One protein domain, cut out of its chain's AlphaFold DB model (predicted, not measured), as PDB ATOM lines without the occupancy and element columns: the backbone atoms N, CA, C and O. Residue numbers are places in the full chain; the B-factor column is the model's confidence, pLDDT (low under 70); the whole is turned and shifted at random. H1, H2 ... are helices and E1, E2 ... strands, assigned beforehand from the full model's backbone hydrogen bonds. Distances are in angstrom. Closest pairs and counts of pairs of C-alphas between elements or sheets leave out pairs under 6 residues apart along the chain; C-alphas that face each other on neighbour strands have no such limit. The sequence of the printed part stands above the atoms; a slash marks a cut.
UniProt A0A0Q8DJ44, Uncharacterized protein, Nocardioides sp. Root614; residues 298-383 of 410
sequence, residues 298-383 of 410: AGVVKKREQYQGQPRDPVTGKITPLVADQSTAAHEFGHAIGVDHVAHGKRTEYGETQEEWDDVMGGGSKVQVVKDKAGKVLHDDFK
ATOM      1  N   ALA A 298     -42.993  18.886  -6.904       84.81
ATOM      2  CA  ALA A 298     -41.539  19.080  -6.824       84.81
ATOM      3  C   ALA A 298     -40.801  18.689  -8.126       84.81
ATOM      4  O   ALA A 298     -39.724  19.210  -8.425       84.81
ATOM      5  N   GLY A 299     -41.388  17.798  -8.931       82.12
ATOM      6  CA  GLY A 299     -40.880  17.418 -10.253       82.12
ATOM      7  C   GLY A 299     -41.160  18.433 -11.374       82.12
ATOM      8  O   GLY A 299     -40.696  18.244 -12.497       82.12
ATOM      9  N   VAL A 300     -41.917  19.500 -11.104       86.50
ATOM     10  CA  VAL A 300     -42.229  20.555 -12.074       86.50
ATOM     11  C   VAL A 300     -41.090  21.570 -12.121       86.50
ATOM     12  O   VAL A 300     -40.632  22.060 -11.092       86.50
ATOM     13  N   VAL A 301     -40.654  21.917 -13.333       87.38
ATOM     14  CA  VAL A 301     -39.687  22.998 -13.552       87.38
ATOM     15  C   VAL A 301     -40.404  24.341 -13.443       87.38
ATOM     16  O   VAL A 301     -41.378  24.592 -14.160       87.38
ATOM     17  N   LYS A 302     -39.917  25.204 -12.555       87.56
ATOM     18  CA  LYS A 302     -40.477  26.526 -12.273       87.56
ATOM     19  C   LYS A 302     -39.408  27.598 -12.438       87.56
ATOM     20  O   LYS A 302     -38.241  27.378 -12.127       87.56
ATOM     21  N   LYS A 303     -39.830  28.779 -12.876       90.69
ATOM     22  CA  LYS A 303     -38.973  29.960 -12.925       90.69
ATOM     23  C   LYS A 303     -38.806  30.519 -11.509       90.69
ATOM     24  O   LYS A 303     -39.809  30.841 -10.873       90.69
ATOM     25  N   ARG A 304     -37.570  30.663 -11.035       84.88
ATOM     26  CA  ARG A 304     -37.228  31.296  -9.754       84.88
ATOM     27  C   ARG A 304     -36.509  32.616  -9.983       84.88
ATOM     28  O   ARG A 304     -35.737  32.762 -10.931       84.88
ATOM     29  N   GLU A 305     -36.788  33.574  -9.104       87.94
ATOM     30  CA  GLU A 305     -36.197  34.909  -9.139       87.94
ATOM     31  C   GLU A 305     -35.697  35.292  -7.741       87.94
ATOM     32  O   GLU A 305     -36.436  35.159  -6.762       87.94
ATOM     33  N   GLN A 306     -34.460  35.786  -7.637       81.44
ATOM     34  CA  GLN A 306     -33.891  36.291  -6.387       81.44
ATOM     35  C   GLN A 306     -33.484  37.756  -6.514       81.44
ATOM     36  O   GLN A 306     -32.707  38.142  -7.385       81.44
ATOM     37  N   TYR A 307     -33.976  38.565  -5.576       76.81
ATOM     38  CA  TYR A 307     -33.651  39.990  -5.465       76.81
ATOM     39  C   TYR A 307     -32.729  40.300  -4.277       76.81
ATOM     40  O   TYR A 307     -32.097  41.354  -4.232       76.81
ATOM     41  N   GLN A 308     -32.670  39.416  -3.278       69.81
ATOM     42  CA  GLN A 308     -31.930  39.659  -2.042       69.81
ATOM     43  C   GLN A 308     -30.423  39.468  -2.252       69.81
ATOM     44  O   GLN A 308     -30.005  38.483  -2.846       69.81
ATOM     45  N   GLY A 309     -29.613  40.404  -1.746       65.38
ATOM     46  CA  GLY A 309     -28.145  40.356  -1.854       65.38
ATOM     47  C   GLY A 309     -27.577  40.920  -3.162       65.38
ATOM     48  O   GLY A 309     -26.373  41.130  -3.247       65.38
ATOM     49  N   GLN A 310     -28.427  41.241  -4.143       71.94
ATOM     50  CA  GLN A 310     -27.985  41.767  -5.433       71.94
ATOM     51  C   GLN A 310     -27.641  43.267  -5.368       71.94
ATOM     52  O   GLN A 310     -28.392  44.048  -4.763       71.94
ATOM     53  N   PRO A 311     -26.525  43.702  -5.989       68.62
ATOM     54  CA  PRO A 311     -26.171  45.111  -6.049       68.62
ATOM     55  C   PRO A 311     -27.219  45.886  -6.852       68.62
ATOM     56  O   PRO A 311     -27.755  45.411  -7.854       68.62
ATOM     57  N   ARG A 312     -27.507  47.113  -6.414       78.94
ATOM     58  CA  ARG A 312     -28.322  48.037  -7.206       78.94
ATOM     59  C   ARG A 312     -27.487  48.559  -8.362       78.94
ATOM     60  O   ARG A 312     -26.341  48.960  -8.165       78.94
ATOM     61  N   ASP A 313     -28.085  48.593  -9.543       75.38
ATOM     62  CA  ASP A 313     -27.519  49.279 -10.692       75.38
ATOM     63  C   ASP A 313     -27.260  50.755 -10.316       75.38
ATOM     64  O   ASP A 313     -28.180  51.435  -9.844       75.38
ATOM     65  N   PRO A 314     -26.025  51.262 -10.477       72.12
ATOM     66  CA  PRO A 314     -25.646  52.587  -9.987       72.12
ATOM     67  C   PRO A 314     -26.269  53.736 -10.791       72.12
ATOM     68  O   PRO A 314     -26.273  54.869 -10.317       72.12
ATOM     69  N   VAL A 315     -26.798  53.466 -11.988       78.62
ATOM     70  CA  VAL A 315     -27.394  54.471 -12.882       78.62
ATOM     71  C   VAL A 315     -28.910  54.533 -12.698       78.62
ATOM     72  O   VAL A 315     -29.500  55.609 -12.682       78.62
ATOM     73  N   THR A 316     -29.559  53.380 -12.549       84.50
ATOM     74  CA  THR A 316     -31.023  53.253 -12.511       84.50
ATOM     75  C   THR A 316     -31.579  53.005 -11.108       84.50
ATOM     76  O   THR A 316     -32.791  53.097 -10.908       84.50
ATOM     77  N   GLY A 317     -30.730  52.652 -10.137       83.12
ATOM     78  CA  GLY A 317     -31.113  52.305  -8.763       83.12
ATOM     79  C   GLY A 317     -31.890  50.987  -8.625       83.12
ATOM     80  O   GLY A 317     -32.289  50.615  -7.512       83.12
ATOM     81  N   LYS A 318     -32.128  50.280  -9.739       86.31
ATOM     82  CA  LYS A 318     -32.895  49.032  -9.791       86.31
ATOM     83  C   LYS A 318     -32.017  47.834  -9.449       86.31
ATOM     84  O   LYS A 318     -30.819  47.832  -9.701       86.31
ATOM     85  N   ILE A 319     -32.637  46.813  -8.870       82.62
ATOM     86  CA  ILE A 319     -32.008  45.510  -8.660       82.62
ATOM     87  C   ILE A 319     -32.323  44.653  -9.885       82.62
ATOM     88  O   ILE A 319     -33.496  44.497 -10.230       82.62
ATOM     89  N   THR A 320     -31.294  44.103 -10.523       82.25
ATOM     90  CA  THR A 320     -31.467  43.061 -11.539       82.25
ATOM     91  C   THR A 320     -31.598  41.723 -10.814       82.25
ATOM     92  O   THR A 320     -30.660  41.351 -10.108       82.25
ATOM     93  N   PRO A 321     -32.742  41.018 -10.911       86.50
ATOM     94  CA  PRO A 321     -32.883  39.726 -10.259       86.50
ATOM     95  C   PRO A 321     -31.990  38.684 -10.924       86.50
ATOM     96  O   PRO A 321     -31.817  38.700 -12.145       86.50
ATOM     97  N   LEU A 322     -31.506  37.737 -10.124       86.69
ATOM     98  CA  LEU A 322     -31.027  36.466 -10.655       86.69
ATOM     99  C   LEU A 322     -32.242  35.636 -11.046       86.69
ATOM    100  O   LEU A 322     -33.212  35.568 -10.289       86.69
ATOM    101  N   VAL A 323     -32.213  35.055 -12.239       88.75
ATOM    102  CA  VAL A 323     -33.355  34.336 -12.806       88.75
ATOM    103  C   VAL A 323     -32.886  33.009 -13.367       88.75
ATOM    104  O   VAL A 323     -31.965  32.992 -14.179       88.75
ATOM    105  N   ALA A 324     -33.541  31.918 -12.978       91.50
ATOM    106  CA  ALA A 324     -33.269  30.589 -13.520       91.50
ATOM    107  C   ALA A 324     -34.523  29.709 -13.492       91.50
ATOM    108  O   ALA A 324     -35.490  29.998 -12.784       91.50
ATOM    109  N   ASP A 325     -34.499  28.634 -14.274       92.44
ATOM    110  CA  ASP A 325     -35.478  27.556 -14.181       92.44
ATOM    111  C   ASP A 325     -34.934  26.476 -13.235       92.44
ATOM    112  O   ASP A 325     -33.800  26.018 -13.399       92.44
ATOM    113  N   GLN A 326     -35.739  26.048 -12.263       90.38
ATOM    114  CA  GLN A 326     -35.366  25.051 -11.261       90.38
ATOM    115  C   GLN A 326     -36.456  24.002 -11.076       90.38
ATOM    116  O   GLN A 326     -37.648  24.305 -11.081       90.38
ATOM    117  N   SER A 327     -36.032  22.757 -10.874       91.62
ATOM    118  CA  SER A 327     -36.871  21.711 -10.296       91.62
ATOM    119  C   SER A 327     -36.401  21.407  -8.882       91.62
ATOM    120  O   SER A 327     -35.248  21.023  -8.681       91.62
ATOM    121  N   THR A 328     -37.316  21.511  -7.917       91.25
ATOM    122  CA  THR A 328     -37.063  21.127  -6.523       91.25
ATOM    123  C   THR A 328     -36.595  19.676  -6.428       91.25
ATOM    124  O   THR A 328     -35.620  19.398  -5.752       91.25
ATOM    125  N   ALA A 329     -37.205  18.748  -7.171       93.19
ATOM    126  CA  ALA A 329     -36.789  17.345  -7.199       93.19
ATOM    127  C   ALA A 329     -35.329  17.159  -7.640       93.19
ATOM    128  O   ALA A 329     -34.610  16.355  -7.050       93.19
ATOM    129  N   ALA A 330     -34.883  17.895  -8.664       95.56
ATOM    130  CA  ALA A 330     -33.504  17.814  -9.143       95.56
ATOM    131  C   ALA A 330     -32.496  18.406  -8.146       95.56
ATOM    132  O   ALA A 330     -31.411  17.846  -8.003       95.56
ATOM    133  N   HIS A 331     -32.872  19.488  -7.463       94.81
ATOM    134  CA  HIS A 331     -32.085  20.115  -6.402       94.81
ATOM    135  C   HIS A 331     -31.963  19.201  -5.176       94.81
ATOM    136  O   HIS A 331     -30.865  18.846  -4.758       94.81
ATOM    137  N   GLU A 332     -33.097  18.732  -4.654       93.81
ATOM    138  CA  GLU A 332     -33.120  17.819  -3.515       93.81
ATOM    139  C   GLU A 332     -32.394  16.515  -3.836       93.81
ATOM    140  O   GLU A 332     -31.674  15.986  -3.001       93.81
ATOM    141  N   PHE A 333     -32.481  16.002  -5.064       96.12
ATOM    142  CA  PHE A 333     -31.666  14.857  -5.457       96.12
ATOM    143  C   PHE A 333     -30.154  15.096  -5.259       96.12
ATOM    144  O   PHE A 333     -29.460  14.177  -4.829       96.12
ATOM    145  N   GLY A 334     -29.647  16.312  -5.485       95.75
ATOM    146  CA  GLY A 334     -28.258  16.665  -5.181       95.75
ATOM    147  C   GLY A 334     -27.920  16.487  -3.696       95.75
ATOM    148  O   GLY A 334     -26.974  15.766  -3.359       95.75
ATOM    149  N   HIS A 335     -28.773  16.989  -2.796       94.38
ATOM    150  CA  HIS A 335     -28.666  16.717  -1.351       94.38
ATOM    151  C   HIS A 335     -28.742  15.211  -1.052       94.38
ATOM    152  O   HIS A 335     -28.011  14.679  -0.201       94.38
ATOM    153  N   ALA A 336     -29.579  14.474  -1.793       93.69
ATOM    154  CA  ALA A 336     -29.757  13.029  -1.649       93.69
ATOM    155  C   ALA A 336     -28.443  12.272  -1.895       93.69
ATOM    156  O   ALA A 336     -28.123  11.337  -1.154       93.69
ATOM    157  N   ILE A 337     -27.644  12.720  -2.858       95.06
ATOM    158  CA  ILE A 337     -26.363  12.101  -3.214       95.06
ATOM    159  C   ILE A 337     -25.152  12.760  -2.535       95.06
ATOM    160  O   ILE A 337     -24.030  12.284  -2.696       95.06
ATOM    161  N   GLY A 338     -25.380  13.769  -1.687       92.81
ATOM    162  CA  GLY A 338     -24.351  14.391  -0.847       92.81
ATOM    163  C   GLY A 338     -23.631  15.571  -1.480       92.81
ATOM    164  O   GLY A 338     -22.455  15.783  -1.186       92.81
ATOM    165  N   VAL A 339     -24.322  16.309  -2.343       94.38
ATOM    166  CA  VAL A 339     -23.893  17.626  -2.810       94.38
ATOM    167  C   VAL A 339     -24.582  18.680  -1.947       94.38
ATOM    168  O   VAL A 339     -25.785  18.590  -1.727       94.38
ATOM    169  N   ASP A 340     -23.818  19.645  -1.444       92.19
ATOM    170  CA  ASP A 340     -24.338  20.760  -0.648       92.19
ATOM    171  C   ASP A 340     -24.749  21.933  -1.547       92.19
ATOM    172  O   ASP A 340     -24.420  21.976  -2.733       92.19
ATOM    173  N   HIS A 341     -25.422  22.928  -0.969       91.81
ATOM    174  CA  HIS A 341     -25.677  24.208  -1.627       91.81
ATOM    175  C   HIS A 341     -24.387  24.872  -2.153       91.81
ATOM    176  O   HIS A 341     -23.349  24.857  -1.483       91.81
ATOM    177  N   VAL A 342     -24.479  25.535  -3.311       90.00
ATOM    178  CA  VAL A 342     -23.347  26.204  -3.991       90.00
ATOM    179  C   VAL A 342     -22.619  27.229  -3.106       90.00
ATOM    180  O   VAL A 342     -21.407  27.417  -3.208       90.00
ATOM    181  N   ALA A 343     -23.346  27.866  -2.186       84.12
ATOM    182  CA  ALA A 343     -22.835  28.854  -1.245       84.12
ATOM    183  C   ALA A 343     -23.149  28.469   0.214       84.12
ATOM    184  O   ALA A 343     -23.520  29.320   1.027       84.12
ATOM    185  N   HIS A 344     -23.002  27.185   0.551       76.50
ATOM    186  CA  HIS A 344     -23.270  26.650   1.889       76.50
ATOM    187  C   HIS A 344     -22.629  27.488   3.018       76.50
ATOM    188  O   HIS A 344     -21.457  27.868   2.952       76.50
ATOM    189  N   GLY A 345     -23.410  27.792   4.063       65.94
ATOM    190  CA  GLY A 345     -22.965  28.586   5.216       65.94
ATOM    191  C   GLY A 345     -22.863  30.099   4.974       65.94
ATOM    192  O   GLY A 345     -22.400  30.825   5.858       65.94
ATOM    193  N   LYS A 346     -23.284  30.600   3.804       75.00
ATOM    194  CA  LYS A 346     -23.408  32.039   3.523       75.00
ATOM    195  C   LYS A 346     -24.843  32.534   3.717       75.00
ATOM    196  O   LYS A 346     -25.782  31.770   3.897       75.00
ATOM    197  N   ARG A 347     -25.014  33.859   3.647       65.94
ATOM    198  CA  ARG A 347     -26.318  34.531   3.781       65.94
ATOM    199  C   ARG A 347     -27.323  34.111   2.702       65.94
ATOM    200  O   ARG A 347     -28.519  34.098   2.978       65.94
ATOM    201  N   THR A 348     -26.854  33.812   1.492       77.31
ATOM    202  CA  THR A 348     -27.664  33.247   0.409       77.31
ATOM    203  C   THR A 348     -27.062  31.905   0.013       77.31
ATOM    204  O   THR A 348     -26.096  31.840  -0.739       77.31
ATOM    205  N   GLU A 349     -27.613  30.815   0.544       82.81
ATOM    206  CA  GLU A 349     -27.064  29.476   0.280       82.81
ATOM    207  C   GLU A 349     -27.143  29.097  -1.211       82.81
ATOM    208  O   GLU A 349     -26.292  28.371  -1.712       82.81
ATOM    209  N   TYR A 350     -28.084  29.695  -1.947       86.12
ATOM    210  CA  TYR A 350     -28.305  29.489  -3.382       86.12
ATOM    211  C   TYR A 350     -27.404  30.325  -4.314       86.12
ATOM    212  O   TYR A 350     -27.618  30.319  -5.526       86.12
ATOM    213  N   GLY A 351     -26.421  31.051  -3.770       85.94
ATOM    214  CA  GLY A 351     -25.464  31.845  -4.547       85.94
ATOM    215  C   GLY A 351     -25.708  33.355  -4.522       85.94
ATOM    216  O   GLY A 351     -26.724  33.846  -4.024       85.94
ATOM    217  N   GLU A 352     -24.729  34.106  -5.029       84.75
ATOM    218  CA  GLU A 352     -24.756  35.573  -5.161       84.75
ATOM    219  C   GLU A 352     -24.519  36.029  -6.609       84.75
ATOM    220  O   GLU A 352     -24.851  37.159  -6.971       84.75
ATOM    221  N   THR A 353     -23.965  35.157  -7.451       87.56
ATOM    222  CA  THR A 353     -23.727  35.403  -8.879       87.56
ATOM    223  C   THR A 353     -24.699  34.612  -9.755       87.56
ATOM    224  O   THR A 353     -25.270  33.620  -9.316       87.56
ATOM    225  N   GLN A 354     -24.872  35.011 -11.021       90.56
ATOM    226  CA  GLN A 354     -25.721  34.253 -11.954       90.56
ATOM    227  C   GLN A 354     -25.183  32.836 -12.214       90.56
ATOM    228  O   GLN A 354     -25.972  31.927 -12.424       90.56
ATOM    229  N   GLU A 355     -23.863  32.637 -12.188       92.00
ATOM    230  CA  GLU A 355     -23.257  31.311 -12.356       92.00
ATOM    231  C   GLU A 355     -23.593  30.386 -11.181       92.00
ATOM    232  O   GLU A 355     -24.050  29.270 -11.411       92.00
ATOM    233  N   GLU A 356     -23.448  30.877  -9.943       92.50
ATOM    234  CA  GLU A 356     -23.867  30.148  -8.740       92.50
ATOM    235  C   GLU A 356     -25.389  29.942  -8.712       92.50
ATOM    236  O   GLU A 356     -25.857  28.889  -8.313       92.50
ATOM    237  N   TRP A 357     -26.183  30.920  -9.154       93.00
ATOM    238  CA  TRP A 357     -27.641  30.796  -9.159       93.00
ATOM    239  C   TRP A 357     -28.163  29.847 -10.236       93.00
ATOM    240  O   TRP A 357     -29.167  29.185 -10.013       93.00
ATOM    241  N   ASP A 358     -27.507  29.761 -11.393       94.81
ATOM    242  CA  ASP A 358     -27.872  28.810 -12.446       94.81
ATOM    243  C   ASP A 358     -27.606  27.350 -12.044       94.81
ATOM    244  O   ASP A 358     -28.199  26.439 -12.636       94.81
ATOM    245  N   ASP A 359     -26.716  27.147 -11.072       96.56
ATOM    246  CA  ASP A 359     -26.333  25.856 -10.518       96.56
ATOM    247  C   ASP A 359     -27.539  25.075  -9.984       96.56
ATOM    248  O   ASP A 359     -28.499  25.654  -9.463       96.56
ATOM    249  N   VAL A 360     -27.506  23.748 -10.105       95.69
ATOM    250  CA  VAL A 360     -28.578  22.877  -9.613       95.69
ATOM    251  C   VAL A 360     -28.686  22.945  -8.093       95.69
ATOM    252  O   VAL A 360     -29.801  22.891  -7.580       95.69
ATOM    253  N   MET A 361     -27.568  23.147  -7.390       94.81
ATOM    254  CA  MET A 361     -27.507  23.384  -5.946       94.81
ATOM    255  C   MET A 361     -27.589  24.872  -5.583       94.81
ATOM    256  O   MET A 361     -27.547  25.234  -4.404       94.81
ATOM    257  N   GLY A 362     -27.731  25.729  -6.593       92.25
ATOM    258  CA  GLY A 362     -28.184  27.108  -6.503       92.25
ATOM    259  C   GLY A 362     -29.694  27.221  -6.723       92.25
ATOM    260  O   GLY A 362     -30.472  26.354  -6.319       92.25
ATOM    261  N   GLY A 363     -30.130  28.306  -7.357       89.81
ATOM    262  CA  GLY A 363     -31.534  28.552  -7.701       89.81
ATOM    263  C   GLY A 363     -31.961  28.023  -9.074       89.81
ATOM    264  O   GLY A 363     -33.030  28.414  -9.552       89.81
ATOM    265  N   GLY A 364     -31.141  27.187  -9.719       93.62
ATOM    266  CA  GLY A 364     -31.275  26.772 -11.111       93.62
ATOM    267  C   GLY A 364     -31.286  25.255 -11.301       93.62
ATOM    268  O   GLY A 364     -31.770  24.503 -10.456       93.62
ATOM    269  N   SER A 365     -30.816  24.806 -12.469       94.62
ATOM    270  CA  SER A 365     -30.844  23.391 -12.894       94.62
ATOM    271  C   SER A 365     -29.572  22.948 -13.626       94.62
ATOM    272  O   SER A 365     -29.570  21.895 -14.267       94.62
ATOM    273  N   LYS A 366     -28.508  23.757 -13.638       96.00
ATOM    274  CA  LYS A 366     -27.265  23.385 -14.319       96.00
ATOM    275  C   LYS A 366     -26.413  22.532 -13.395       96.00
ATOM    276  O   LYS A 366     -26.044  22.985 -12.328       96.00
ATOM    277  N   VAL A 367     -26.068  21.334 -13.851       97.06
ATOM    278  CA  VAL A 367     -25.045  20.501 -13.212       97.06
ATOM    279  C   VAL A 367     -23.685  20.935 -13.747       97.06
ATOM    280  O   VAL A 367     -23.457  20.841 -14.959       97.06
ATOM    281  N   GLN A 368     -22.810  21.445 -12.886       96.12
ATOM    282  CA  GLN A 368     -21.554  22.072 -13.295       96.12
ATOM    283  C   GLN A 368     -20.486  22.066 -12.184       96.12
ATOM    284  O   GLN A 368     -20.679  21.578 -11.076       96.12
ATOM    285  N   VAL A 369     -19.309  22.597 -12.528       96.12
ATOM    286  CA  VAL A 369     -18.257  22.941 -11.566       96.12
ATOM    287  C   VAL A 369     -18.173  24.457 -11.507       96.12
ATOM    288  O   VAL A 369     -17.693  25.079 -12.457       96.12
ATOM    289  N   VAL A 370     -18.610  25.047 -10.399       94.56
ATOM    290  CA  VAL A 370     -18.569  26.499 -10.193       94.56
ATOM    291  C   VAL A 370     -17.194  26.900  -9.676       94.56
ATOM    292  O   VAL A 370     -16.665  26.312  -8.726       94.56
ATOM    293  N   LYS A 371     -16.592  27.919 -10.293       93.75
ATOM    294  CA  LYS A 371     -15.259  28.417  -9.931       93.75
ATOM    295  C   LYS A 371     -15.296  29.900  -9.599       93.75
ATOM    296  O   LYS A 371     -16.091  30.656 -10.142       93.75
ATOM    297  N   ASP A 372     -14.394  30.333  -8.727       88.62
ATOM    298  CA  ASP A 372     -14.168  31.758  -8.521       88.62
ATOM    299  C   ASP A 372     -13.379  32.376  -9.688       88.62
ATOM    300  O   ASP A 372     -12.875  31.697 -10.587       88.62
ATOM    301  N   LYS A 373     -13.217  33.703  -9.652       87.88
ATOM    302  CA  LYS A 373     -12.457  34.454 -10.666       87.88
ATOM    303  C   LYS A 373     -10.981  34.048 -10.760       87.88
ATOM    304  O   LYS A 373     -10.350  34.330 -11.774       87.88
ATOM    305  N   ALA A 374     -10.424  33.431  -9.718       91.62
ATOM    306  CA  ALA A 374      -9.059  32.912  -9.703       91.62
ATOM    307  C   ALA A 374      -8.979  31.462 -10.222       91.62
ATOM    308  O   ALA A 374      -7.891  30.889 -10.275       91.62
ATOM    309  N   GLY A 375     -10.110  30.867 -10.622       90.19
ATOM    310  CA  GLY A 375     -10.207  29.500 -11.123       90.19
ATOM    311  C   GLY A 375     -10.266  28.436 -10.025       90.19
ATOM    312  O   GLY A 375     -10.189  27.244 -10.337       90.19
ATOM    313  N   LYS A 376     -10.400  28.824  -8.752       91.88
ATOM    314  CA  LYS A 376     -10.568  27.886  -7.639       91.88
ATOM    315  C   LYS A 376     -11.986  27.327  -7.666       91.88
ATOM    316  O   LYS A 376     -12.945  28.088  -7.739       91.88
ATOM    317  N   VAL A 377     -12.116  26.006  -7.559       92.12
ATOM    318  CA  VAL A 377     -13.417  25.335  -7.430       92.12
ATOM    319  C   VAL A 377     -14.097  25.793  -6.139       92.12
ATOM    320  O   VAL A 377     -13.548  25.619  -5.048       92.12
ATOM    321  N   LEU A 378     -15.264  26.416  -6.288       91.19
ATOM    322  CA  LEU A 378     -16.159  26.792  -5.198       91.19
ATOM    323  C   LEU A 378     -17.124  25.653  -4.885       91.19
ATOM    324  O   LEU A 378     -17.381  25.377  -3.717       91.19
ATOM    325  N   HIS A 379     -17.606  24.984  -5.930       95.25
ATOM    326  CA  HIS A 379     -18.594  23.923  -5.833       95.25
ATOM    327  C   HIS A 379     -18.493  22.978  -7.038       95.25
ATOM    328  O   HIS A 379     -18.023  23.376  -8.105       95.25
ATOM    329  N   ASP A 380     -18.841  21.710  -6.828       95.94
ATOM    330  CA  ASP A 380     -18.676  20.642  -7.813       95.94
ATOM    331  C   ASP A 380     -19.795  19.603  -7.680       95.94
ATOM    332  O   ASP A 380     -19.772  18.746  -6.786       95.94
ATOM    333  N   ASP A 381     -20.755  19.662  -8.600       97.44
ATOM    334  CA  ASP A 381     -21.867  18.717  -8.664       97.44
ATOM    335  C   ASP A 381     -21.441  17.295  -9.042       97.44
ATOM    336  O   ASP A 381     -22.161  16.326  -8.788       97.44
ATOM    337  N   PHE A 382     -20.277  17.128  -9.671       97.62
ATOM    338  CA  PHE A 382     -19.809  15.831 -10.151       97.62
ATOM    339  C   PHE A 382     -19.072  15.031  -9.081       97.62
ATOM    340  O   PHE A 382     -18.763  13.858  -9.306       97.62
ATOM    341  N   LYS A 383     -18.852  15.603  -7.896       96.50
ATOM    342  CA  LYS A 383     -18.157  14.952  -6.782       96.50
ATOM    343  C   LYS A 383     -18.689  13.547  -6.434       96.50
ATOM    344  O   LYS A 383     -17.870  12.661  -6.180       96.50
TER     345      LYS A 383
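This is residues 298 to 383 of the 410 residues of an uncharacterized protein of Nocardioides sp. Root614 (UniProt A0A0Q8DJ44). Two small antiparallel hairpins, E1-E2 and E3-E4, have the short helix H2 between them in a body with little regular structure. H1 follows E2 at one end of the first hairpin; the loop 307 to 321 extends from the other. Of 86 printed residues, 34 are in named elements, ordered E1 E2 H1 H2 E3 E4: mixed class, compact, radius of gyration of the C-alphas 13.2 A, spans 43 by 34 by 19 A.

E1, residues 301 to 306, and E2, 322 to 327, form a hairpin, antiparallel at 151 degrees; N 304 and O 324, 2.8 A apart, are within hydrogen-bond range. H2, 354 to 358, comes closest to E2 at the C-alphas of Ala 324 and Asp 358, 5.8 A. E3, 369 to 371, and E4, 377 to 380, form a hairpin, antiparallel at 167 degrees; N 370 and O 379 are 2.9 A apart. H1, 328 to 337, is apart from H2. In H1 and H2 every O i to N i+4 pair is within range.

E1, 16.2 A long, begins at C-alpha 301 (-39.687, 22.998, -13.552). E2 is 15.9 A and H1 14.4 A. E4 ends at C-alpha 380 (-18.676, 20.642, -7.813).

The C-alphas farthest apart, of Val 315 and Ile 337, are 43.5 A apart. The printed part has no cut. Links E1 to E2 and H1 to H2 are long. Residues 308, 309, 311, 345 and 347 have pLDDT under 70.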